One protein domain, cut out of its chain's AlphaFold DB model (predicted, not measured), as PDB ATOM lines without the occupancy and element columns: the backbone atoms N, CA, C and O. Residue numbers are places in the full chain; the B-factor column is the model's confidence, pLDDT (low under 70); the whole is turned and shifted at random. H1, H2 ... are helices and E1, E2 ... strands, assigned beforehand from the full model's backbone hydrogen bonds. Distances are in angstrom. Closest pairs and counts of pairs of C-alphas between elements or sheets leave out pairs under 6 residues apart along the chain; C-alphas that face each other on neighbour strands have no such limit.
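This is residues 2 to 180 of the 336 residues of an uncharacterized protein of Mizuhopecten yessoensis (UniProt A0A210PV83). Two strongly twisted four-stranded sheets, E4 to E7 and E8 to E11, make a sandwich, partly face to face, with their strands crossed at 40 degrees. A small sheet, E1 to E3, sits off the E4 end of the first sheet, and a free tail, residues 2 to 11, sticks out. The printed part has 179 residues: one named helix, H1, then eleven named strands, E1 to E11, in three antiparallel sheets whose order across is their order along the chain. The class is mostly strand, though under half of the residues are in named elements. The whole is compact, with a radius of gyration of the C-alphas of 16.8 A and spans of 48 by 46 by 29 A.

Past the tail, residues 15 to 16 pair antiparallel with residues 25 to 26 of E1, residues 25 to 29. Between them is H1, residues 18 to 21, on none of the sheets; it is too short for an O i to N i+4 pair, and its one O i to N i+3 pair is within range. E1, E2, residues 42 to 46, and E3, residues 53 to 57, form a meander, each strand the antiparallel neighbour of the one before; look for N 28 and O 43 at 2.7 A, and N 44 and O 56 at 2.8 A. The next meander is E4, residues 71 to 74, E5, residues 83 to 90, E6, residues 99 to 106, and E7, residues 116 to 122. Here N 72 and O 85 are 2.9 A apart, N 88 and O 101 2.8 A, and N 118 and O 104 2.8 A. The closest C-alphas of E1 and E4 are those of Pro 29 and Val 71, 7.0 A. The third meander is E8, residues 127 to 135, E9, residues 138 to 147, E10, residues 152 to 158, and E11, residues 171 to 177, with N 131 and O 142 at 2.9 A, N 143 and O 156 at 2.8 A, and N 174 and O 155 at 2.8 A. Between the two large sheets, the closest C-alphas of E5 and E8 are those of Cys 87 and Phe 127, 6.5 A.

Find C-alpha 18, where H1 begins, at (72.954, 68.463, -25.959). E5 spans 22.0 A; E6, 21.0 A, bends by 58 degrees at residue 102. E8, 24.0 A, bends by 54 degrees at residue 132, and E9 spans 27.0 A. E11 ends at C-alpha 177, (96.284, 46.157, -41.878).

The C-alphas of Gln 2 and Gly 95 are the two farthest apart, 59.4 A. The printed part has no cut. The links E1 to E2, E3 to E4 and E10 to E11 are long. Confidence is under 70 at residues 2 to 20, 33 to 35 and 93 to 96.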
ATOM      1  N   GLN A   2      71.757  83.520 -39.933       21.47
ATOM      2  CA  GLN A   2      72.802  82.875 -39.119       21.47
ATOM      3  C   GLN A   2      73.241  81.437 -39.462       21.47
ATOM      4  O   GLN A   2      72.567  80.468 -39.136       21.47
ATOM      5  N   VAL A   3      74.457  81.322 -40.010       21.86
ATOM      6  CA  VAL A   3      75.306  80.137 -39.838       21.86
ATOM      7  C   VAL A   3      75.914  80.260 -38.446       21.86
ATOM      8  O   VAL A   3      76.775  81.108 -38.217       21.86
ATOM      9  N   GLN A   4      75.414  79.473 -37.500       21.31
ATOM     10  CA  GLN A   4      76.004  79.350 -36.175       21.31
ATOM     11  C   GLN A   4      77.266  78.486 -36.331       21.31
ATOM     12  O   GLN A   4      77.185  77.263 -36.414       21.31
ATOM     13  N   ARG A   5      78.430  79.130 -36.490       25.59
ATOM     14  CA  ARG A   5      79.725  78.454 -36.353       25.59
ATOM     15  C   ARG A   5      79.935  78.216 -34.865       25.59
ATOM     16  O   ARG A   5      80.126  79.160 -34.109       25.59
ATOM     17  N   ASP A   6      79.801  76.963 -34.466       27.02
ATOM     18  CA  ASP A   6      80.177  76.482 -33.145       27.02
ATOM     19  C   ASP A   6      81.719  76.445 -33.090       27.02
ATOM     20  O   ASP A   6      82.312  75.755 -33.930       27.02
ATOM     21  N   PRO A   7      82.390  77.210 -32.204       28.47
ATOM     22  CA  PRO A   7      83.839  77.167 -32.033       28.47
ATOM     23  C   PRO A   7      84.182  75.865 -31.301       28.47
ATOM     24  O   PRO A   7      84.380  75.817 -30.088       28.47
ATOM     25  N   LYS A   8      84.139  74.753 -32.038       35.78
ATOM     26  CA  LYS A   8      84.394  73.434 -31.475       35.78
ATOM     27  C   LYS A   8      85.889  73.279 -31.258       35.78
ATOM     28  O   LYS A   8      86.637  73.070 -32.207       35.78
ATOM     29  N   PHE A   9      86.290  73.291 -29.990       34.97
ATOM     30  CA  PHE A   9      87.425  72.494 -29.538       34.97
ATOM     31  C   PHE A   9      87.362  71.117 -30.200       34.97
ATOM     32  O   PHE A   9      86.277  70.526 -30.278       34.97
ATOM     33  N   ASN A  10      88.506  70.545 -30.580       41.03
ATOM     34  CA  ASN A  10      88.582  69.155 -31.053       41.03
ATOM     35  C   ASN A  10      88.328  68.116 -29.922       41.03
ATOM     36  O   ASN A  10      88.875  67.020 -29.895       41.03
ATOM     37  N   LEU A  11      87.479  68.468 -28.947       39.53
ATOM     38  CA  LEU A  11      86.954  67.633 -27.867       39.53
ATOM     39  C   LEU A  11      85.698  66.860 -28.298       39.53
ATOM     40  O   LEU A  11      84.901  66.458 -27.443       39.53
ATOM     41  N   THR A  12      85.500  66.620 -29.601       41.81
ATOM     42  CA  THR A  12      84.297  65.978 -30.173       41.81
ATOM     43  C   THR A  12      83.986  64.583 -29.616       41.81
ATOM     44  O   THR A  12      82.956  64.015 -29.959       41.81
ATOM     45  N   ASN A  13      84.833  64.042 -28.735       48.16
ATOM     46  CA  ASN A  13      84.729  62.693 -28.187       48.16
ATOM     47  C   ASN A  13      84.334  62.623 -26.697       48.16
ATOM     48  O   ASN A  13      84.186  61.518 -26.190       48.16
ATOM     49  N   ILE A  14      84.188  63.749 -25.974       49.50
ATOM     50  CA  ILE A  14      83.867  63.718 -24.523       49.50
ATOM     51  C   ILE A  14      82.588  64.496 -24.176       49.50
ATOM     52  O   ILE A  14      81.827  64.070 -23.304       49.50
ATOM     53  N   THR A  15      82.320  65.613 -24.861       51.88
ATOM     54  CA  THR A  15      81.071  66.363 -24.655       51.88
ATOM     55  C   THR A  15      79.966  65.724 -25.478       51.88
ATOM     56  O   THR A  15      80.041  65.690 -26.708       51.88
ATOM     57  N   ILE A  16      78.943  65.217 -24.798       61.41
ATOM     58  CA  ILE A  16      77.766  64.664 -25.463       61.41
ATOM     59  C   ILE A  16      76.983  65.834 -26.047       61.41
ATOM     60  O   ILE A  16      76.759  66.839 -25.361       61.41
ATOM     61  N   LYS A  17      76.585  65.725 -27.316       65.31
ATOM     62  CA  LYS A  17      75.745  66.743 -27.947       65.31
ATOM     63  C   LYS A  17      74.471  66.910 -27.110       65.31
ATOM     64  O   LYS A  17      73.882  65.929 -26.663       65.31
ATOM     65  N   GLU A  18      74.057  68.156 -26.881       63.72
ATOM     66  CA  GLU A  18      72.954  68.463 -25.959       63.72
ATOM     67  C   GLU A  18      71.652  67.742 -26.336       63.72
ATOM     68  O   GLU A  18      70.860  67.429 -25.453       63.72
ATOM     69  N   HIS A  19      71.454  67.407 -27.616       67.31
ATOM     70  CA  HIS A  19      70.260  66.706 -28.089       67.31
ATOM     71  C   HIS A  19      70.128  65.266 -27.573       67.31
ATOM     72  O   HIS A  19      69.003  64.789 -27.509       67.31
ATOM     73  N   VAL A  20      71.213  64.602 -27.153       68.94
ATOM     74  CA  VAL A  20      71.157  63.209 -26.657       68.94
ATOM     75  C   VAL A  20      70.423  63.121 -25.316       68.94
ATOM     76  O   VAL A  20      69.632  62.219 -25.084       68.94
ATOM     77  N   PHE A  21      70.650  64.095 -24.426       74.94
ATOM     78  CA  PHE A  21      70.102  64.082 -23.060       74.94
ATOM     79  C   PHE A  21      69.243  65.305 -22.717       74.94
ATOM     80  O   PHE A  21      68.742  65.419 -21.594       74.94
ATOM     81  N   GLY A  22      69.128  66.271 -23.630       78.94
ATOM     82  CA  GLY A  22      68.611  67.611 -23.337       78.94
ATOM     83  C   GLY A  22      69.450  68.361 -22.292       78.94
ATOM     84  O   GLY A  22      68.929  69.240 -21.604       78.94
ATOM     85  N   ARG A  23      70.712  67.950 -22.090       83.75
ATOM     86  CA  ARG A  23      71.635  68.464 -21.067       83.75
ATOM     87  C   ARG A  23      73.073  68.383 -21.553       83.75
ATOM     88  O   ARG A  23      73.430  67.506 -22.335       83.75
ATOM     89  N   ARG A  24      73.927  69.250 -21.005       86.25
ATOM     90  CA  ARG A  24      75.382  69.150 -21.171       86.25
ATOM     91  C   ARG A  24      75.917  68.026 -20.290       86.25
ATOM     92  O   ARG A  24      75.922  68.150 -19.065       86.25
ATOM     93  N   MET A  25      76.378  66.959 -20.926       87.25
ATOM     94  CA  MET A  25      76.897  65.768 -20.264       87.25
ATOM     95  C   MET A  25      78.343  65.507 -20.699       87.25
ATOM     96  O   MET A  25      78.732  65.817 -21.827       87.25
ATOM     97  N   VAL A  26      79.125  64.909 -19.805       90.38
ATOM     98  CA  VAL A  26      80.489  64.429 -20.062       90.38
ATOM     99  C   VAL A  26      80.507  62.926 -19.847       90.38
ATOM    100  O   VAL A  26      80.038  62.453 -18.810       90.38
ATOM    101  N   ALA A  27      81.055  62.186 -20.806       91.44
ATOM    102  CA  ALA A  27      81.263  60.753 -20.664       91.44
ATOM    103  C   ALA A  27      82.659  60.447 -20.110       91.44
ATOM    104  O   ALA A  27      83.653  61.044 -20.520       91.44
ATOM    105  N   ILE A  28      82.728  59.506 -19.176       92.38
ATOM    106  CA  ILE A  28      83.943  59.097 -18.480       92.38
ATOM    107  C   ILE A  28      84.100  57.587 -18.683       92.38
ATOM    108  O   ILE A  28      83.538  56.810 -17.902       92.38
ATOM    109  N   PRO A  29      84.814  57.153 -19.734       92.00
ATOM    110  CA  PRO A  29      85.277  55.779 -19.838       92.00
ATOM    111  C   PRO A  29      86.359  55.529 -18.775       92.00
ATOM    112  O   PRO A  29      87.186  56.397 -18.486       92.00
ATOM    113  N   GLN A  30      86.308  54.367 -18.131       90.12
ATOM    114  CA  GLN A  30      87.155  54.019 -16.995       90.12
ATOM    115  C   GLN A  30      87.757  52.624 -17.140       90.12
ATOM    116  O   GLN A  30      87.303  51.787 -17.922       90.12
ATOM    117  N   GLY A  31      88.726  52.360 -16.269       83.31
ATOM    118  CA  GLY A  31      89.521  51.143 -16.250       83.31
ATOM    119  C   GLY A  31      90.821  51.326 -17.028       83.31
ATOM    120  O   GLY A  31      90.968  52.271 -17.798       83.31
ATOM    121  N   PHE A  32      91.801  50.464 -16.772       76.31
ATOM    122  CA  PHE A  32      93.087  50.503 -17.461       76.31
ATOM    123  C   PHE A  32      93.852  49.182 -17.296       76.31
ATOM    124  O   PHE A  32      93.559  48.396 -16.393       76.31
ATOM    125  N   LEU A  33      94.899  48.992 -18.106       68.88
ATOM    126  CA  LEU A  33      95.815  47.839 -18.089       68.88
ATOM    127  C   LEU A  33      96.633  47.702 -16.782       68.88
ATOM    128  O   LEU A  33      97.347  46.722 -16.576       68.88
ATOM    129  N   VAL A  34      96.555  48.674 -15.868       68.31
ATOM    130  CA  VAL A  34      97.252  48.595 -14.577       68.31
ATOM    131  C   VAL A  34      96.659  47.450 -13.746       68.31
ATOM    132  O   VAL A  34      95.433  47.353 -13.633       68.31
ATOM    133  N   PRO A  35      97.492  46.597 -13.114       69.62
ATOM    134  CA  PRO A  35      97.015  45.514 -12.266       69.62
ATOM    135  C   PRO A  35      95.913  45.967 -11.302       69.62
ATOM    136  O   PRO A  35      96.053  46.965 -10.593       69.62
ATOM    137  N   PHE A  36      94.808  45.216 -11.290       72.19
ATOM    138  CA  PHE A  36      93.611  45.471 -10.474       72.19
ATOM    139  C   PHE A  36      92.805  46.737 -10.830       72.19
ATOM    140  O   PHE A  36      91.893  47.098 -10.087       72.19
ATOM    141  N   LYS A  37      93.091  47.401 -11.959       78.50
ATOM    142  CA  LYS A  37      92.311  48.531 -12.505       78.50
ATOM    143  C   LYS A  37      91.440  48.137 -13.701       78.50
ATOM    144  O   LYS A  37      90.992  48.998 -14.443       78.50
ATOM    145  N   ASN A  38      91.164  46.847 -13.862       76.12
ATOM    146  CA  ASN A  38      90.392  46.287 -14.972       76.12
ATOM    147  C   ASN A  38      88.867  46.269 -14.739       76.12
ATOM    148  O   ASN A  38      88.162  45.633 -15.507       76.12
ATOM    149  N   ASP A  39      88.376  46.915 -13.680       87.56
ATOM    150  CA  ASP A  39      86.958  46.980 -13.291       87.56
ATOM    151  C   ASP A  39      86.396  48.377 -13.598       87.56
ATOM    152  O   ASP A  39      86.151  49.203 -12.716       87.56
ATOM    153  N   GLY A  40      86.385  48.696 -14.887       91.56
ATOM    154  CA  GLY A  40      85.998  49.974 -15.459       91.56
ATOM    155  C   GLY A  40      84.517  50.062 -15.811       91.56
ATOM    156  O   GLY A  40      83.756  49.103 -15.733       91.56
ATOM    157  N   SER A  41      84.100  51.258 -16.210       93.50
ATOM    158  CA  SER A  41      82.735  51.551 -16.636       93.50
ATOM    159  C   SER A  41      82.719  52.693 -17.639       93.50
ATOM    160  O   SER A  41      83.687  53.449 -17.731       93.50
ATOM    161  N   ILE A  42      81.603  52.860 -18.342       94.12
ATOM    162  CA  ILE A  42      81.264  54.142 -18.962       94.12
ATOM    163  C   ILE A  42      80.265  54.823 -18.039       94.12
ATOM    164  O   ILE A  42      79.188  54.290 -17.774       94.12
ATOM    165  N   SER A  43      80.641  55.989 -17.530       93.81
ATOM    166  CA  SER A  43      79.809  56.785 -16.631       93.81
ATOM    167  C   SER A  43      79.575  58.178 -17.193       93.81
ATOM    168  O   SER A  43      80.479  58.764 -17.780       93.81
ATOM    169  N   LEU A  44      78.389  58.740 -16.978       92.56
ATOM    170  CA  LEU A  44      78.060  60.104 -17.382       92.56
ATOM    171  C   LEU A  44      78.022  61.053 -16.186       92.56
ATOM    172  O   LEU A  44      77.553  60.695 -15.105       92.56
ATOM    173  N   MET A  45      78.463  62.287 -16.406       93.69
ATOM    174  CA  MET A  45      78.329  63.398 -15.465       93.69
ATOM    175  C   MET A  45      77.527  64.525 -16.114       93.69
ATOM    176  O   MET A  45      77.885  65.009 -17.186       93.69
ATOM    177  N   ASP A  46      76.461  64.960 -15.451       91.31
ATOM    178  CA  ASP A  46      75.673  66.131 -15.831       91.31
ATOM    179  C   ASP A  46      76.394  67.392 -15.359       91.31
ATOM    180  O   ASP A  46      76.470  67.662 -14.160       91.31
ATOM    181  N   ILE A  47      76.924  68.155 -16.314       91.81
ATOM    182  CA  ILE A  47      77.649  69.410 -16.085       91.81
ATOM    183  C   ILE A  47      76.801  70.639 -16.438       91.81
ATOM    184  O   ILE A  47      77.318  71.758 -16.507       91.81
ATOM    185  N   SER A  48      75.500  70.455 -16.688       87.94
ATOM    186  CA  SER A  48      74.569  71.557 -16.958       87.94
ATOM    187  C   SER A  48      74.287  72.409 -15.714       87.94
ATOM    188  O   SER A  48      73.867  73.559 -15.832       87.94
ATOM    189  N   VAL A  49      74.572  71.870 -14.527       88.62
ATOM    190  CA  VAL A  49      74.332  72.480 -13.215       88.62
ATOM    191  C   VAL A  49      75.640  72.916 -12.527       88.62
ATOM    192  O   VAL A  49      76.685  72.323 -12.790       88.62
ATOM    193  N   PRO A  50      75.613  73.906 -11.603       89.88
ATOM    194  CA  PRO A  50      76.824  74.413 -10.937       89.88
ATOM    195  C   PRO A  50      77.623  73.358 -10.163       89.88
ATOM    196  O   PRO A  50      78.834  73.477 -10.012       89.88
ATOM    197  N   THR A  51      76.941  72.332  -9.656       93.25
ATOM    198  CA  THR A  51      77.564  71.167  -9.028       93.25
ATOM    199  C   THR A  51      77.239  69.953  -9.885       93.25
ATOM    200  O   THR A  51      76.063  69.575  -9.914       93.25
ATOM    201  N   PRO A  52      78.229  69.357 -10.575       92.88
ATOM    202  CA  PRO A  52      77.985  68.223 -11.452       92.88
ATOM    203  C   PRO A  52      77.232  67.083 -10.752       92.88
ATOM    204  O   PRO A  52      77.530  66.764  -9.599       92.88
ATOM    205  N   LYS A  53      76.262  66.466 -11.438       93.81
ATOM    206  CA  LYS A  53      75.507  65.303 -10.930       93.81
ATOM    207  C   LYS A  53      75.948  64.016 -11.625       93.81
ATOM    208  O   LYS A  53      76.246  64.035 -12.813       93.81
ATOM    209  N   GLY A  54      75.946  62.906 -10.891       92.69
ATOM    210  CA  GLY A  54      76.432  61.601 -11.347       92.69
ATOM    211  C   GLY A  54      77.404  60.983 -10.328       92.69
ATOM    212  O   GLY A  54      77.442  61.446  -9.182       92.69
ATOM    213  N   PRO A  55      78.190  59.962 -10.715       93.25
ATOM    214  CA  PRO A  55      78.208  59.329 -12.036       93.25
ATOM    215  C   PRO A  55      76.942  58.505 -12.314       93.25
ATOM    216  O   PRO A  55      76.492  57.741 -11.462       93.25
ATOM    217  N   TYR A  56      76.388  58.639 -13.520       93.69
ATOM    218  CA  TYR A  56      75.354  57.747 -14.053       93.69
ATOM    219  C   TYR A  56      76.036  56.638 -14.848       93.69
ATOM    220  O   TYR A  56      76.559  56.885 -15.933       93.69
ATOM    221  N   LYS A  57      76.096  55.434 -14.284       93.94
ATOM    222  CA  LYS A  57      76.793  54.305 -14.899       93.94
ATOM    223  C   LYS A  57      75.946  53.693 -16.020       93.94
ATOM    224  O   LYS A  57      74.833  53.254 -15.758       93.94
ATOM    225  N   LEU A  58      76.491  53.644 -17.237       94.44
ATOM    226  CA  LEU A  58      75.826  53.066 -18.412       94.44
ATOM    227  C   LEU A  58      76.087  51.568 -18.569       94.44
ATOM    228  O   LEU A  58      75.272  50.866 -19.149       94.44
ATOM    229  N   THR A  59      77.218  51.066 -18.078       93.88
ATOM    230  CA  THR A  59      77.609  49.661 -18.254       93.88
ATOM    231  C   THR A  59      77.094  48.783 -17.118       93.88
ATOM    232  O   THR A  59      77.036  49.215 -15.965       93.88
ATOM    233  N   ASP A  60      76.763  47.529 -17.422       89.62
ATOM    234  CA  ASP A  60      76.551  46.503 -16.401       89.62
ATOM    235  C   ASP A  60      77.872  45.813 -16.008       89.62
ATOM    236  O   ASP A  60      78.831  45.803 -16.780       89.62
ATOM    237  N   ASP A  61      77.910  45.236 -14.803       84.75
ATOM    238  CA  ASP A  61      79.061  44.471 -14.282       84.75
ATOM    239  C   ASP A  61      78.844  42.950 -14.363       84.75
ATOM    240  O   ASP A  61      79.623  42.156 -13.828       84.75
ATOM    241  N   SER A  62      77.743  42.522 -14.982       82.69
ATOM    242  CA  SER A  62      77.285  41.132 -14.941       82.69
ATOM    243  C   SER A  62      78.115  40.215 -15.836       82.69
ATOM    244  O   SER A  62      78.294  39.039 -15.517       82.69
ATOM    245  N   SER A  63      78.672  40.758 -16.921       79.88
ATOM    246  CA  SER A  63      79.492  40.008 -17.874       79.88
ATOM    247  C   SER A  63      80.974  39.942 -17.498       79.88
ATOM    248  O   SER A  63      81.758  39.365 -18.250       79.88
ATOM    249  N   GLY A  64      81.368  40.498 -16.346       83.81
ATOM    250  CA  GLY A  64      82.726  40.478 -15.801       83.81
ATOM    251  C   GLY A  64      83.429  41.836 -15.839       83.81
ATOM    252  O   GLY A  64      82.809  42.872 -16.038       83.81
ATOM    253  N   LYS A  65      84.746  41.823 -15.608       88.62
ATOM    254  CA  LYS A  65      85.568  43.037 -15.477       88.62
ATOM    255  C   LYS A  65      86.105  43.487 -16.832       88.62
ATOM    256  O   LYS A  65      86.765  42.695 -17.514       88.62
ATOM    257  N   TRP A  66      85.817  44.734 -17.183       91.31
ATOM    258  CA  TRP A  66      86.146  45.365 -18.459       91.31
ATOM    259  C   TRP A  66      86.773  46.733 -18.239       91.31
ATOM    260  O   TRP A  66      86.438  47.415 -17.277       91.31
ATOM    261  N   PHE A  67      87.626  47.179 -19.151       91.44
ATOM    262  CA  PHE A  67      88.029  48.579 -19.228       91.44
ATOM    263  C   PHE A  67      87.652  49.191 -20.576       91.44
ATOM    264  O   PHE A  67      87.520  48.493 -21.583       91.44
ATOM    265  N   TYR A  68      87.468  50.508 -20.557       92.94
ATOM    266  CA  TYR A  68      86.946  51.314 -21.653       92.94
ATOM    267  C   TYR A  68      87.857  52.524 -21.853       92.94
ATOM    268  O   TYR A  68      88.279  53.141 -20.875       92.94
ATOM    269  N   HIS A  69      88.128  52.891 -23.104       89.62
ATOM    270  CA  HIS A  69      88.999  54.030 -23.432       89.62
ATOM    271  C   HIS A  69      88.274  55.175 -24.136       89.62
ATOM    272  O   HIS A  69      88.655  56.337 -23.988       89.62
ATOM    273  N   ARG A  70      87.223  54.873 -24.899       90.69
ATOM    274  CA  ARG A  70      86.484  55.863 -25.679       90.69
ATOM    275  C   ARG A  70      85.036  55.457 -25.818       90.69
ATOM    276  O   ARG A  70      84.744  54.287 -25.995       90.69
ATOM    277  N   VAL A  71      84.169  56.458 -25.831       92.75
ATOM    278  CA  VAL A  71      82.802  56.345 -26.325       92.75
ATOM    279  C   VAL A  71      82.632  57.309 -27.496       92.75
ATOM    280  O   VAL A  71      83.209  58.398 -27.495       92.75
ATOM    281  N   ILE A  72      81.865  56.906 -28.501       92.00
ATOM    282  CA  ILE A  72      81.344  57.801 -29.535       92.00
ATOM    283  C   ILE A  72      79.819  57.704 -29.538       92.00
ATOM    284  O   ILE A  72      79.266  56.657 -29.219       92.00
ATOM    285  N   TRP A  73      79.165  58.809 -29.883       91.19
ATOM    286  CA  TRP A  73      77.710  58.950 -29.830       91.19
ATOM    287  C   TRP A  73      77.131  58.894 -31.234       91.19
ATOM    288  O   TRP A  73      77.583  59.653 -32.105       91.19
ATOM    289  N   LYS A  74      76.201  57.968 -31.456       91.62
ATOM    290  CA  LYS A  74      75.594  57.710 -32.761       91.62
ATOM    291  C   LYS A  74      74.319  56.899 -32.598       91.62
ATOM    292  O   LYS A  74      74.355  55.903 -31.897       91.62
ATOM    293  N   ASP A  75      73.272  57.288 -33.306       93.50
ATOM    294  CA  ASP A  75      72.057  56.492 -33.510       93.50
ATOM    295  C   ASP A  75      72.385  55.156 -34.205       93.50
ATOM    296  O   ASP A  75      72.762  55.129 -35.386       93.50
ATOM    297  N   MET A  76      72.351  54.054 -33.447       97.06
ATOM    298  CA  MET A  76      72.733  52.724 -33.927       97.06
ATOM    299  C   MET A  76      71.537  51.898 -34.374       97.06
ATOM    300  O   MET A  76      71.725  50.974 -35.171       97.06
ATOM    301  N   ASP A  77      70.327  52.193 -33.916       95.88
ATOM    302  CA  ASP A  77      69.134  51.430 -34.273       95.88
ATOM    303  C   ASP A  77      68.168  52.160 -35.221       95.88
ATOM    304  O   ASP A  77      67.304  51.500 -35.812       95.88
ATOM    305  N   ALA A  78      68.451  53.425 -35.531       94.38
ATOM    306  CA  ALA A  78      67.670  54.345 -36.352       94.38
ATOM    307  C   ALA A  78      66.342  54.778 -35.705       94.38
ATOM    308  O   ALA A  78      65.359  55.022 -36.423       94.38
ATOM    309  N   ASP A  79      66.292  54.857 -34.372       92.62
ATOM    310  CA  ASP A  79      65.130  55.331 -33.615       92.62
ATOM    311  C   ASP A  79      65.125  56.856 -33.362       92.62
ATOM    312  O   ASP A  79      64.080  57.433 -33.023       92.62
ATOM    313  N   GLY A  80      66.243  57.525 -33.659       89.25
ATOM    314  CA  GLY A  80      66.400  58.974 -33.610       89.25
ATOM    315  C   GLY A  80      67.074  59.523 -32.353       89.25
ATOM    316  O   GLY A  80      67.165  60.755 -32.241       89.25
ATOM    317  N   ASP A  81      67.553  58.680 -31.436       89.50
ATOM    318  CA  ASP A  81      68.460  59.094 -30.367       89.50
ATOM    319  C   ASP A  81      69.886  58.527 -30.543       89.50
ATOM    320  O   ASP A  81      70.124  57.643 -31.352       89.50
ATOM    321  N   ASP A  82      70.895  59.157 -29.918       92.06
ATOM    322  CA  ASP A  82      72.277  58.673 -30.056       92.06
ATOM    323  C   ASP A  82      72.593  57.638 -28.967       92.06
ATOM    324  O   ASP A  82      72.538  57.941 -27.769       92.06
ATOM    325  N   ASP A  83      73.090  56.482 -29.391       95.25
ATOM    326  CA  ASP A  83      73.626  55.432 -28.534       95.25
ATOM    327  C   ASP A  83      75.104  55.636 -28.196       95.25
ATOM    328  O   ASP A  83      75.845  56.370 -28.863       95.25
ATOM    329  N   ALA A  84      75.575  54.923 -27.169       94.88
ATOM    330  CA  ALA A  84      76.983  54.905 -26.792       94.88
ATOM    331  C   ALA A  84      77.717  53.731 -27.453       94.88
ATOM    332  O   ALA A  84      77.664  52.600 -26.972       94.88
ATOM    333  N   VAL A  85      78.473  53.997 -28.515       97.00
ATOM    334  CA  VAL A  85      79.350  53.007 -29.156       97.00
ATOM    335  C   VAL A  85      80.714  53.015 -28.471       97.00
ATOM    336  O   VAL A  85      81.290  54.079 -28.234       97.00
ATOM    337  N   THR A  86      81.256  51.840 -28.163       96.50
ATOM    338  CA  THR A  86      82.534  51.677 -27.459       96.50
ATOM    339  C   THR A  86      83.250  50.400 -27.875       96.50
ATOM    340  O   THR A  86      82.619  49.417 -28.261       96.50
ATOM    341  N   CYS A  87      84.570  50.384 -27.716       95.75
ATOM    342  CA  CYS A  87      85.293  49.135 -27.514       95.75
ATOM    343  C   CYS A  87      85.394  48.838 -26.012       95.75
ATOM    344  O   CYS A  87      85.395  49.764 -25.190       95.75
ATOM    345  N   ARG A  88      85.490  47.562 -25.643       93.75
ATOM    346  CA  ARG A  88      85.857  47.135 -24.291       93.75
ATOM    347  C   ARG A  88      86.893  46.031 -24.346       93.75
ATOM    348  O   ARG A  88      86.858  45.180 -25.233       93.75
ATOM    349  N   ALA A  89      87.774  46.026 -23.358       92.19
ATOM    350  CA  ALA A  89      88.843  45.052 -23.263       92.19
ATOM    351  C   ALA A  89      88.909  44.435 -21.866       92.19
ATOM    352  O   ALA A  89      88.700  45.091 -20.841       92.19
ATOM    353  N   ARG A  90      89.204  43.141 -21.838       88.81
ATOM    354  CA  ARG A  90      89.537  42.367 -20.653       88.81
ATOM    355  C   ARG A  90      90.926  41.807 -20.866       88.81
ATOM    356  O   ARG A  90      91.127  40.941 -21.710       88.81
ATOM    357  N   GLU A  91      91.859  42.283 -20.053       82.12
ATOM    358  CA  GLU A  91      93.239  41.819 -20.080       82.12
ATOM    359  C   GLU A  91      93.712  41.449 -18.663       82.12
ATOM    360  O   GLU A  91      94.216  42.292 -17.914       82.12
ATOM    361  N   PRO A  92      93.429  40.218 -18.207       75.00
ATOM    362  CA  PRO A  92      93.675  39.807 -16.836       75.00
ATOM    363  C   PRO A  92      95.147  39.444 -16.612       75.00
ATOM    364  O   PRO A  92      95.774  38.746 -17.401       75.00
ATOM    365  N   VAL A  93      95.690  39.840 -15.457       68.75
ATOM    366  CA  VAL A  93      97.088  39.536 -15.090       68.75
ATOM    367  C   VAL A  93      97.310  38.031 -14.847       68.75
ATOM    368  O   VAL A  93      98.422  37.539 -15.018       68.75
ATOM    369  N   ILE A  94      96.274  37.286 -14.429       69.00
ATOM    370  CA  ILE A  94      96.351  35.848 -14.122       69.00
ATOM    371  C   ILE A  94      95.071  35.128 -14.581       69.00
ATOM    372  O   ILE A  94      93.966  35.530 -14.218       69.00
ATOM    373  N   GLY A  95      95.238  34.000 -15.283       63.41
ATOM    374  CA  GLY A  95      94.303  32.863 -15.268       63.41
ATOM    375  C   GLY A  95      92.928  33.041 -15.919       63.41
ATOM    376  O   GLY A  95      92.061  32.208 -15.673       63.41
ATOM    377  N   SER A  96      92.707  34.082 -16.721       69.06
ATOM    378  CA  SER A  96      91.496  34.223 -17.545       69.06
ATOM    379  C   SER A  96      91.852  34.576 -18.984       69.06
ATOM    380  O   SER A  96      92.950  35.065 -19.251       69.06
ATOM    381  N   ASP A  97      90.932  34.286 -19.900       80.31
ATOM    382  CA  ASP A  97      91.105  34.590 -21.313       80.31
ATOM    383  C   ASP A  97      90.967  36.092 -21.563       80.31
ATOM    384  O   ASP A  97      90.174  36.789 -20.916       80.31
ATOM    385  N   LYS A  98      91.770  36.581 -22.510       88.94
ATOM    386  CA  LYS A  98      91.650  37.943 -23.019       88.94
ATOM    387  C   LYS A  98      90.400  38.034 -23.866       88.94
ATOM    388  O   LYS A  98      90.132  37.139 -24.668       88.94
ATOM    389  N   GLU A  99      89.669  39.122 -23.718       92.75
ATOM    390  CA  GLU A  99      88.427  39.325 -24.447       92.75
ATOM    391  C   GLU A  99      88.332  40.779 -24.890       92.75
ATOM    392  O   GLU A  99      88.665  41.689 -24.130       92.75
ATOM    393  N   PHE A 100      87.903  40.993 -26.128       95.19
ATOM    394  CA  PHE A 100      87.855  42.304 -26.764       95.19
ATOM    395  C   PHE A 100      86.589  42.395 -27.594       95.19
ATOM    396  O   PHE A 100      86.290  41.461 -28.344       95.19
ATOM    397  N   GLU A 101      85.846  43.487 -27.468       96.94
ATOM    398  CA  GLU A 101      84.587  43.664 -28.182       96.94
ATOM    399  C   GLU A 101      84.371  45.105 -28.633       96.94
ATOM    400  O   GLU A 101      84.548  46.042 -27.855       96.94
ATOM    401  N   LEU A 102      83.878  45.252 -29.863       98.25
ATOM    402  CA  LEU A 102      83.143  46.429 -30.313       98.25
ATOM    403  C   LEU A 102      81.662  46.213 -29.995       98.25
ATOM    404  O   LEU A 102      81.079  45.208 -30.410       98.25
ATOM    405  N   LEU A 103      81.045  47.163 -29.302       97.88
ATOM    406  CA  LEU A 103      79.632  47.123 -28.940       97.88
ATOM    407  C   LEU A 103      79.018  48.522 -28.941       97.88
ATOM    408  O   LEU A 103      79.722  49.533 -28.941       97.88
ATOM    409  N   TRP A 104      77.695  48.568 -28.881       97.56
ATOM    410  CA  TRP A 104      76.960  49.772 -28.521       97.56
ATOM    411  C   TRP A 104      76.067  49.514 -27.311       97.56
ATOM    412  O   TRP A 104      75.701  48.372 -27.030       97.56
ATOM    413  N   LEU A 105      75.798  50.566 -26.548       96.69
ATOM    414  CA  LEU A 105      74.886  50.563 -25.416       96.69
ATOM    415  C   LEU A 105      73.646  51.353 -25.826       96.69
ATOM    416  O   LEU A 105      73.777  52.531 -26.154       96.69
ATOM    417  N   GLU A 106      72.492  50.694 -25.784       95.75
ATOM    418  CA  GLU A 106      71.211  51.241 -26.230       95.75
ATOM    419  C   GLU A 106      70.693  52.322 -25.285       95.75
ATOM    420  O   GLU A 106      70.500  52.083 -24.082       95.75
ATOM    421  N   ASN A 107      70.444  53.504 -25.837       92.81
ATOM    422  CA  ASN A 107      69.892  54.625 -25.111       92.81
ATOM    423  C   ASN A 107      68.383  54.456 -24.907       92.81
ATOM    424  O   ASN A 107      67.548  54.807 -25.720       92.81
ATOM    425  N   GLN A 108      67.999  53.990 -23.725       84.56
ATOM    426  CA  GLN A 108      66.580  53.846 -23.370       84.56
ATOM    427  C   GLN A 108      65.986  55.129 -22.751       84.56
ATOM    428  O   GLN A 108      64.999  55.071 -22.008       84.56
ATOM    429  N   GLY A 109      66.638  56.283 -22.941       82.19
ATOM    430  CA  GLY A 109      66.242  57.577 -22.372       82.19
ATOM    431  C   GLY A 109      66.324  57.660 -20.841       82.19
ATOM    432  O   GLY A 109      65.756  58.570 -20.228       82.19
ATOM    433  N   ARG A 110      67.007  56.707 -20.192       84.75
ATOM    434  CA  ARG A 110      67.057  56.572 -18.729       84.75
ATOM    435  C   ARG A 110      68.481  56.488 -18.193       84.75
ATOM    436  O   ARG A 110      69.359  55.919 -18.824       84.75
ATOM    437  N   LEU A 111      68.701  57.050 -17.005       88.88
ATOM    438  CA  LEU A 111      70.017  57.122 -16.345       88.88
ATOM    439  C   LEU A 111      70.041  56.429 -14.971       88.88
ATOM    440  O   LEU A 111      71.033  56.509 -14.248       88.88
ATOM    441  N   ASP A 112      68.932  55.805 -14.574       89.69
ATOM    442  CA  ASP A 112      68.755  55.103 -13.298       89.69
ATOM    443  C   ASP A 112      69.137  53.614 -13.366       89.69
ATOM    444  O   ASP A 112      69.205  52.952 -12.329       89.69
ATOM    445  N   SER A 113      69.415  53.094 -14.561       91.50
ATOM    446  CA  SER A 113      69.862  51.723 -14.805       91.50
ATOM    447  C   SER A 113      70.904  51.668 -15.926       91.50
ATOM    448  O   SER A 113      70.890  52.544 -16.792       91.50
ATOM    449  N   PRO A 114      71.762  50.628 -15.953       94.12
ATOM    450  CA  PRO A 114      72.621  50.356 -17.100       94.12
ATOM    451  C   PRO A 114      71.830  50.245 -18.406       94.12
ATOM    452  O   PRO A 114      70.668  49.830 -18.409       94.12
ATOM    453  N   TRP A 115      72.489  50.606 -19.498       95.12
ATOM    454  CA  TRP A 115      71.995  50.501 -20.865       95.12
ATOM    455  C   TRP A 115      72.248  49.100 -21.418       95.12
ATOM    456  O   TRP A 115      73.198  48.425 -21.014       95.12
ATOM    457  N   THR A 116      71.386  48.644 -22.328       95.38
ATOM    458  CA  THR A 116      71.484  47.291 -22.887       95.38
ATOM    459  C   THR A 116      72.654  47.205 -23.875       95.38
ATOM    460  O   THR A 116      72.679  47.970 -24.836       95.38
ATOM    461  N   PRO A 117      73.635  46.304 -23.664       96.00
ATOM    462  CA  PRO A 117      74.758  46.157 -24.577       96.00
ATOM    463  C   PRO A 117      74.406  45.269 -25.775       96.00
ATOM    464  O   PRO A 117      73.861  44.177 -25.620       96.00
ATOM    465  N   HIS A 118      74.843  45.691 -26.956       97.00
ATOM    466  CA  HIS A 118      74.725  44.957 -28.213       97.00
ATOM    467  C   HIS A 118      76.111  44.793 -28.838       97.00
ATOM    468  O   HIS A 118      76.709  45.751 -29.336       97.00
ATOM    469  N   VAL A 119      76.654  43.575 -28.784       97.44
ATOM    470  CA  VAL A 119      77.982  43.266 -29.335       97.44
ATOM    471  C   VAL A 119      77.917  43.247 -30.861       97.44
ATOM    472  O   VAL A 119      77.131  42.506 -31.447       97.44
ATOM    473  N   ILE A 120      78.773  44.047 -31.498       98.25
ATOM    474  CA  ILE A 120      78.921  44.126 -32.955       98.25
ATOM    475  C   ILE A 120      79.947  43.097 -33.432       98.25
ATOM    476  O   ILE A 120      79.713  42.385 -34.407       98.25
ATOM    477  N   ALA A 121      81.099  43.028 -32.760       98.06
ATOM    478  CA  ALA A 121      82.187  42.130 -33.129       98.06
ATOM    479  C   ALA A 121      83.123  41.845 -31.952       98.06
ATOM    480  O   ALA A 121      83.348  42.709 -31.108       98.06
ATOM    481  N   HIS A 122      83.746  40.666 -31.967       96.56
ATOM    482  CA  HIS A 122      84.878  40.341 -31.099       96.56
ATOM    483  C   HIS A 122      86.199  40.727 -31.786       96.56
ATOM    484  O   HIS A 122      86.343  40.539 -32.997       96.56
ATOM    485  N   GLY A 123      87.165  41.245 -31.028       94.50
ATOM    486  CA  GLY A 123      88.488  41.649 -31.518       94.50
ATOM    487  C   GLY A 123      88.843  43.116 -31.241       94.50
ATOM    488  O   GLY A 123      89.865  43.346 -30.604       94.50
ATOM    489  N   PRO A 124      88.039  44.110 -31.668       97.00
ATOM    490  CA  PRO A 124      88.331  45.515 -31.383       97.00
ATOM    491  C   PRO A 124      88.398  45.809 -29.885       97.00
ATOM    492  O   PRO A 124      87.552  45.329 -29.135       97.00
ATOM    493  N   ASP A 125      89.386  46.596 -29.446       93.25
ATOM    494  CA  ASP A 125      89.777  46.613 -28.031       93.25
ATOM    495  C   ASP A 125      89.822  48.000 -27.364       93.25
ATOM    496  O   ASP A 125      89.288  48.135 -26.263       93.25
ATOM    497  N   ILE A 126      90.394  49.036 -27.992       87.69
ATOM    498  CA  ILE A 126      90.580  50.342 -27.335       87.69
ATOM    499  C   ILE A 126      89.911  51.525 -28.033       87.69
ATOM    500  O   ILE A 126      89.071  52.180 -27.411       87.69
ATOM    501  N   PHE A 127      90.263  51.838 -29.281       92.62
ATOM    502  CA  PHE A 127      89.850  53.091 -29.912       92.62
ATOM    503  C   PHE A 127      89.131  52.886 -31.239       92.62
ATOM    504  O   PHE A 127      89.358  51.928 -31.978       92.62
ATOM    505  N   MET A 128      88.245  53.828 -31.551       94.88
ATOM    506  CA  MET A 128      87.489  53.828 -32.793       94.88
ATOM    507  C   MET A 128      87.070  55.237 -33.234       94.88
ATOM    508  O   MET A 128      87.103  56.193 -32.444       94.88
ATOM    509  N   ARG A 129      86.651  55.338 -34.500       95.06
ATOM    510  CA  ARG A 129      86.059  56.520 -35.141       95.06
ATOM    511  C   ARG A 129      84.844  56.135 -35.976       95.06
ATOM    512  O   ARG A 129      84.888  55.140 -36.694       95.06
ATOM    513  N   ASN A 130      83.810  56.970 -35.938       94.06
ATOM    514  CA  ASN A 130      82.751  56.938 -36.943       94.06
ATOM    515  C   ASN A 130      83.239  57.617 -38.222       94.06
ATOM    516  O   ASN A 130      83.921  58.643 -38.162       94.06
ATOM    517  N   ALA A 131      82.837  57.077 -39.363       94.06
ATOM    518  CA  ALA A 131      83.056  57.695 -40.659       94.06
ATOM    519  C   ALA A 131      81.908  57.361 -41.607       94.06
ATOM    520  O   ALA A 131      81.297  56.300 -41.516       94.06
ATOM    521  N   THR A 132      81.662  58.243 -42.568       94.94
ATOM    522  CA  THR A 132      80.885  57.896 -43.757       94.94
ATOM    523  C   THR A 132      81.858  57.735 -44.909       94.94
ATOM    524  O   THR A 132      82.457  58.714 -45.351       94.94
ATOM    525  N   LEU A 133      82.040  56.503 -45.380       95.50
ATOM    526  CA  LEU A 133      82.948  56.208 -46.485       95.50
ATOM    527  C   LEU A 133      82.166  56.025 -47.781       95.50
ATOM    528  O   LEU A 133      81.136  55.352 -47.820       95.50
ATOM    529  N   MET A 134      82.660  56.624 -48.858       94.75
ATOM    530  CA  MET A 134      82.038  56.502 -50.171       94.75
ATOM    531  C   MET A 134      82.415  55.174 -50.827       94.75
ATOM    532  O   MET A 134      83.551  54.724 -50.738       94.75
ATOM    533  N   THR A 135      81.452  54.569 -51.519       96.62
ATOM    534  CA  THR A 135      81.662  53.424 -52.417       96.62
ATOM    535  C   THR A 135      80.975  53.707 -53.756       96.62
ATOM    536  O   THR A 135      80.096  54.576 -53.813       96.62
ATOM    537  N   PRO A 136      81.248  52.937 -54.827       96.94
ATOM    538  CA  PRO A 136      80.477  53.026 -56.070       96.94
ATOM    539  C   PRO A 136      78.970  52.775 -55.880       96.94
ATOM    540  O   PRO A 136      78.158  53.250 -56.668       96.94
ATOM    541  N   SER A 137      78.586  52.046 -54.824       94.19
ATOM    542  CA  SER A 137      77.182  51.798 -54.460       94.19
ATOM    543  C   SER A 137      76.555  52.884 -53.576       94.19
ATOM    544  O   SER A 137      75.405  52.737 -53.170       94.19
ATOM    545  N   GLY A 138      77.284  53.959 -53.275       94.38
ATOM    546  CA  GLY A 138      76.848  55.036 -52.388       94.38
ATOM    547  C   GLY A 138      77.605  55.067 -51.054       94.38
ATOM    548  O   GLY A 138      78.515  54.258 -50.835       94.38
ATOM    549  N   PRO A 139      77.263  56.021 -50.174       95.38
ATOM    550  CA  PRO A 139      77.878  56.142 -48.860       95.38
ATOM    551  C   PRO A 139      77.574  54.920 -47.992       95.38
ATOM    552  O   PRO A 139      76.482  54.349 -48.043       95.38
ATOM    553  N   LYS A 140      78.549  54.543 -47.172       96.38
ATOM    554  CA  LYS A 140      78.428  53.537 -46.125       96.38
ATOM    555  C   LYS A 140      78.742  54.178 -44.791       96.38
ATOM    556  O   LYS A 140      79.691  54.948 -44.668       96.38
ATOM    557  N   ASP A 141      77.911  53.856 -43.818       96.06
ATOM    558  CA  ASP A 141      78.139  54.215 -42.435       96.06
ATOM    559  C   ASP A 141      79.102  53.199 -41.813       96.06
ATOM    560  O   ASP A 141      78.859  51.988 -41.865       96.06
ATOM    561  N   CYS A 142      80.222  53.699 -41.294       97.62
ATOM    562  CA  CYS A 142      81.389  52.907 -40.947       97.62
ATOM    563  C   CYS A 142      81.899  53.218 -39.537       97.62
ATOM    564  O   CYS A 142      81.839  54.353 -39.060       97.62
ATOM    565  N   ILE A 143      82.495  52.204 -38.916       98.25
ATOM    566  CA  ILE A 143      83.304  52.322 -37.703       98.25
ATOM    567  C   ILE A 143      84.710  51.823 -38.039       98.25
ATOM    568  O   ILE A 143      84.888  50.667 -38.423       98.25
ATOM    569  N   ILE A 144      85.710  52.693 -37.899       98.50
ATOM    570  CA  ILE A 144      87.127  52.337 -38.029       98.50
ATOM    571  C   ILE A 144      87.675  52.076 -36.635       98.50
ATOM    572  O   ILE A 144      87.538  52.925 -35.758       98.50
ATOM    573  N   THR A 145      88.288  50.917 -36.422       98.25
ATOM    574  CA  THR A 145      88.818  50.502 -35.119       98.25
ATOM    575  C   THR A 145      90.342  50.478 -35.152       98.25
ATOM    576  O   THR A 145      90.918  49.775 -35.988       98.25
ATOM    577  N   ALA A 146      90.963  51.198 -34.223       96.81
ATOM    578  CA  ALA A 146      92.373  51.089 -33.880       96.81
ATOM    579  C   ALA A 146      92.506  50.043 -32.767       96.81
ATOM    580  O   ALA A 146      91.997  50.254 -31.661       96.81
ATOM    581  N   GLN A 147      93.108  48.897 -33.093       96.44
ATOM    582  CA  GLN A 147      93.202  47.766 -32.183       96.44
ATOM    583  C   GLN A 147      94.646  47.544 -31.722       96.44
ATOM    584  O   GLN A 147      95.511  47.138 -32.506       96.44
ATOM    585  N   TYR A 148      94.917  47.818 -30.448       94.38
ATOM    586  CA  TYR A 148      96.275  47.817 -29.897       94.38
ATOM    587  C   TYR A 148      96.728  46.439 -29.432       94.38
ATOM    588  O   TYR A 148      97.856  46.030 -29.706       94.38
ATOM    589  N   PHE A 149      95.857  45.695 -28.753       92.88
ATOM    590  CA  PHE A 149      96.178  44.367 -28.237       92.88
ATOM    591  C   PHE A 149      96.082  43.308 -29.329       92.88
ATOM    592  O   PHE A 149      96.923  42.408 -29.378       92.88
ATOM    593  N   THR A 150      95.093  43.417 -30.217       95.12
ATOM    594  CA  THR A 150      94.958  42.513 -31.372       95.12
ATOM    595  C   THR A 150      95.794  42.938 -32.582       95.12
ATOM    596  O   THR A 150      95.886  42.169 -33.537       95.12
ATOM    597  N   GLN A 151      96.437  44.112 -32.521       96.19
ATOM    598  CA  GLN A 151      97.382  44.632 -33.520       96.19
ATOM    599  C   GLN A 151      96.789  44.708 -34.930       96.19
ATOM    600  O   GLN A 151      97.315  44.149 -35.895       96.19
ATOM    601  N   SER A 152      95.641  45.373 -35.037       97.81
ATOM    602  CA  SER A 152      94.877  45.447 -36.277       97.81
ATOM    603  C   SER A 152      94.247  46.822 -36.463       97.81
ATOM    604  O   SER A 152      93.718  47.427 -35.534       97.81
ATOM    605  N   LEU A 153      94.256  47.302 -37.699       98.69
ATOM    606  CA  LEU A 153      93.410  48.384 -38.177       98.69
ATOM    607  C   LEU A 153      92.292  47.746 -39.000       98.69
ATOM    608  O   LEU A 153      92.558  46.988 -39.932       98.69
ATOM    609  N   SER A 154      91.034  48.013 -38.658       98.56
ATOM    610  CA  SER A 154      89.880  47.393 -39.327       98.56
ATOM    611  C   SER A 154      88.742  48.383 -39.541       98.56
ATOM    612  O   SER A 154      88.604  49.354 -38.801       98.56
ATOM    613  N   VAL A 155      87.915  48.107 -40.546       98.69
ATOM    614  CA  VAL A 155      86.668  48.821 -40.835       98.69
ATOM    615  C   VAL A 155      85.483  47.880 -40.678       98.69
ATOM    616  O   VAL A 155      85.515  46.746 -41.155       98.69
ATOM    617  N   TYR A 156      84.431  48.379 -40.043       98.75
ATOM    618  CA  TYR A 156      83.119  47.754 -39.930       98.75
ATOM    619  C   TYR A 156      82.091  48.654 -40.610       98.75
ATOM    620  O   TYR A 156      82.213  49.874 -40.518       98.75
ATOM    621  N   TRP A 157      81.090  48.087 -41.278       98.44
ATOM    622  CA  TRP A 157      80.015  48.856 -41.916       98.44
ATOM    623  C   TRP A 157      78.708  48.071 -41.956       98.44
ATOM    624  O   TRP A 157      78.718  46.843 -41.881       98.44
ATOM    625  N   THR A 158      77.590  48.776 -42.127       97.31
ATOM    626  CA  THR A 158      76.268  48.168 -42.334       97.31
ATOM    627  C   THR A 158      75.772  48.370 -43.768       97.31
ATOM    628  O   THR A 158      75.910  49.448 -44.357       97.31
ATOM    629  N   ASP A 159      75.184  47.322 -44.349       95.94
ATOM    630  CA  ASP A 159      74.446  47.384 -45.618       95.94
ATOM    631  C   ASP A 159      72.952  47.696 -45.419       95.94
ATOM    632  O   ASP A 159      72.182  47.737 -46.385       95.94
ATOM    633  N   ASN A 160      72.524  47.948 -44.178       95.50
ATOM    634  CA  ASN A 160      71.169  48.381 -43.884       95.50
ATOM    635  C   ASN A 160      70.883  49.774 -44.484       95.50
ATOM    636  O   ASN A 160      71.672  50.708 -44.344       95.50
ATOM    637  N   ILE A 161      69.732  49.916 -45.147       91.31
ATOM    638  CA  ILE A 161      69.349  51.139 -45.868       91.31
ATOM    639  C   ILE A 161      69.054  52.329 -44.945       91.31
ATOM    640  O   ILE A 161      69.194  53.469 -45.376       91.31
ATOM    641  N   THR A 162      68.655  52.079 -43.695       92.12
ATOM    642  CA  THR A 162      68.466  53.121 -42.676       92.12
ATOM    643  C   THR A 162      69.715  53.320 -41.826       92.12
ATOM    644  O   THR A 162      69.659  54.047 -40.845       92.12
ATOM    645  N   HIS A 163      70.828  52.668 -42.180       92.12
ATOM    646  CA  HIS A 163      72.063  52.643 -41.398       92.12
ATOM    647  C   HIS A 163      71.914  52.034 -39.993       92.12
ATOM    648  O   HIS A 163      72.806  52.190 -39.169       92.12
ATOM    649  N   SER A 164      70.845  51.267 -39.742       96.12
ATOM    650  CA  SER A 164      70.684  50.512 -38.494       96.12
ATOM    651  C   SER A 164      71.718  49.378 -38.391       96.12
ATOM    652  O   SER A 164      71.988  48.655 -39.361       96.12
ATOM    653  N   TRP A 165      72.277  49.206 -37.197       97.94
ATOM    654  CA  TRP A 165      73.273  48.199 -36.810       97.94
ATOM    655  C   TRP A 165      72.670  47.029 -36.023       97.94
ATOM    656  O   TRP A 165      73.382  46.093 -35.665       97.94
ATOM    657  N   THR A 166      71.357  47.043 -35.784       96.88
ATOM    658  CA  THR A 166      70.638  46.004 -35.021       96.88
ATOM    659  C   THR A 166      70.660  44.630 -35.693       96.88
ATOM    660  O   THR A 166      70.693  43.598 -35.022       96.88
ATOM    661  N   ASN A 167      70.661  44.587 -37.029       96.50
ATOM    662  CA  ASN A 167      70.737  43.341 -37.781       96.50
ATOM    663  C   ASN A 167      72.189  42.991 -38.131       96.50
ATOM    664  O   ASN A 167      72.685  43.340 -39.204       96.50
ATOM    665  N   LEU A 168      72.846  42.228 -37.253       96.75
ATOM    666  CA  LEU A 168      74.245  41.817 -37.427       96.75
ATOM    667  C   LEU A 168      74.515  41.034 -38.724       96.75
ATOM    668  O   LEU A 168      75.649  41.024 -39.189       96.75
ATOM    669  N   SER A 169      73.507  40.427 -39.369       97.19
ATOM    670  CA  SER A 169      73.715  39.767 -40.670       97.19
ATOM    671  C   SER A 169      73.987  40.750 -41.817       97.19
ATOM    672  O   SER A 169      74.366  40.320 -42.905       97.19
ATOM    673  N   GLN A 170      73.714  42.040 -41.608       97.25
ATOM    674  CA  GLN A 170      74.002  43.136 -42.539       97.25
ATOM    675  C   GLN A 170      75.234  43.939 -42.119       97.25
ATOM    676  O   GLN A 170      75.596  44.892 -42.809       97.25
ATOM    677  N   VAL A 171      75.854  43.578 -40.993       98.25
ATOM    678  CA  VAL A 171      77.113  44.161 -40.550       98.25
ATOM    679  C   VAL A 171      78.253  43.346 -41.143       98.25
ATOM    680  O   VAL A 171      78.293  42.118 -41.077       98.25
ATOM    681  N   HIS A 172      79.196  44.058 -41.733       98.31
ATOM    682  CA  HIS A 172      80.361  43.503 -42.390       98.31
ATOM    683  C   HIS A 172      81.626  44.111 -41.798       98.31
ATOM    684  O   HIS A 172      81.598  45.179 -41.185       98.31
ATOM    685  N   SER A 173      82.749  43.429 -41.993       98.25
ATOM    686  CA  SER A 173      84.046  43.873 -41.498       98.25
ATOM    687  C   SER A 173      85.161  43.529 -42.466       98.25
ATOM    688  O   SER A 173      85.092  42.511 -43.161       98.25
ATOM    689  N   ARG A 174      86.230  44.320 -42.442       97.69
ATOM    690  CA  ARG A 174      87.463  44.044 -43.171       97.69
ATOM    691  C   ARG A 174      88.676  44.536 -42.390       97.69
ATOM    692  O   ARG A 174      88.685  45.655 -41.885       97.69
ATOM    693  N   VAL A 175      89.715  43.707 -42.365       98.38
ATOM    694  CA  VAL A 175      91.049  44.107 -41.908       98.38
ATOM    695  C   VAL A 175      91.691  44.994 -42.971       98.38
ATOM    696  O   VAL A 175      91.788  44.601 -44.136       98.38
ATOM    697  N   ILE A 176      92.115  46.183 -42.556       98.56
ATOM    698  CA  ILE A 176      92.876  47.137 -43.368       98.56
ATOM    699  C   ILE A 176      94.360  46.764 -43.318       98.56
ATOM    700  O   ILE A 176      94.984  46.602 -44.363       98.56
ATOM    701  N   ASP A 177      94.900  46.578 -42.111       98.50
ATOM    702  CA  ASP A 177      96.284  46.157 -41.878       98.50
ATOM    703  C   ASP A 177      96.386  45.442 -40.519       98.50
ATOM    704  O   ASP A 177      95.956  45.984 -39.505       98.50
ATOM    705  N   ASN A 178      96.944  44.229 -40.486       97.25
ATOM    706  CA  ASN A 178      97.254  43.470 -39.262       97.25
ATOM    707  C   ASN A 178      98.761  43.195 -39.095       97.25
ATOM    708  O   ASN A 178      99.173  42.347 -38.307       97.25
ATOM    709  N   SER A 179      99.581  43.892 -39.878       96.56
ATOM    710  CA  SER A 179     101.043  43.921 -39.794       96.56
ATOM    711  C   SER A 179     101.569  45.232 -39.202       96.56
ATOM    712  O   SER A 179     102.773  45.401 -39.040       96.56
ATOM    713  N   ILE A 180     100.665  46.169 -38.902       96.19
ATOM    714  CA  ILE A 180     100.957  47.524 -38.425       96.19
ATOM    715  C   ILE A 180     101.472  47.577 -36.981       96.19
ATOM    716  O   ILE A 180     102.066  48.576 -36.614       96.19
TER     717      ILE A 180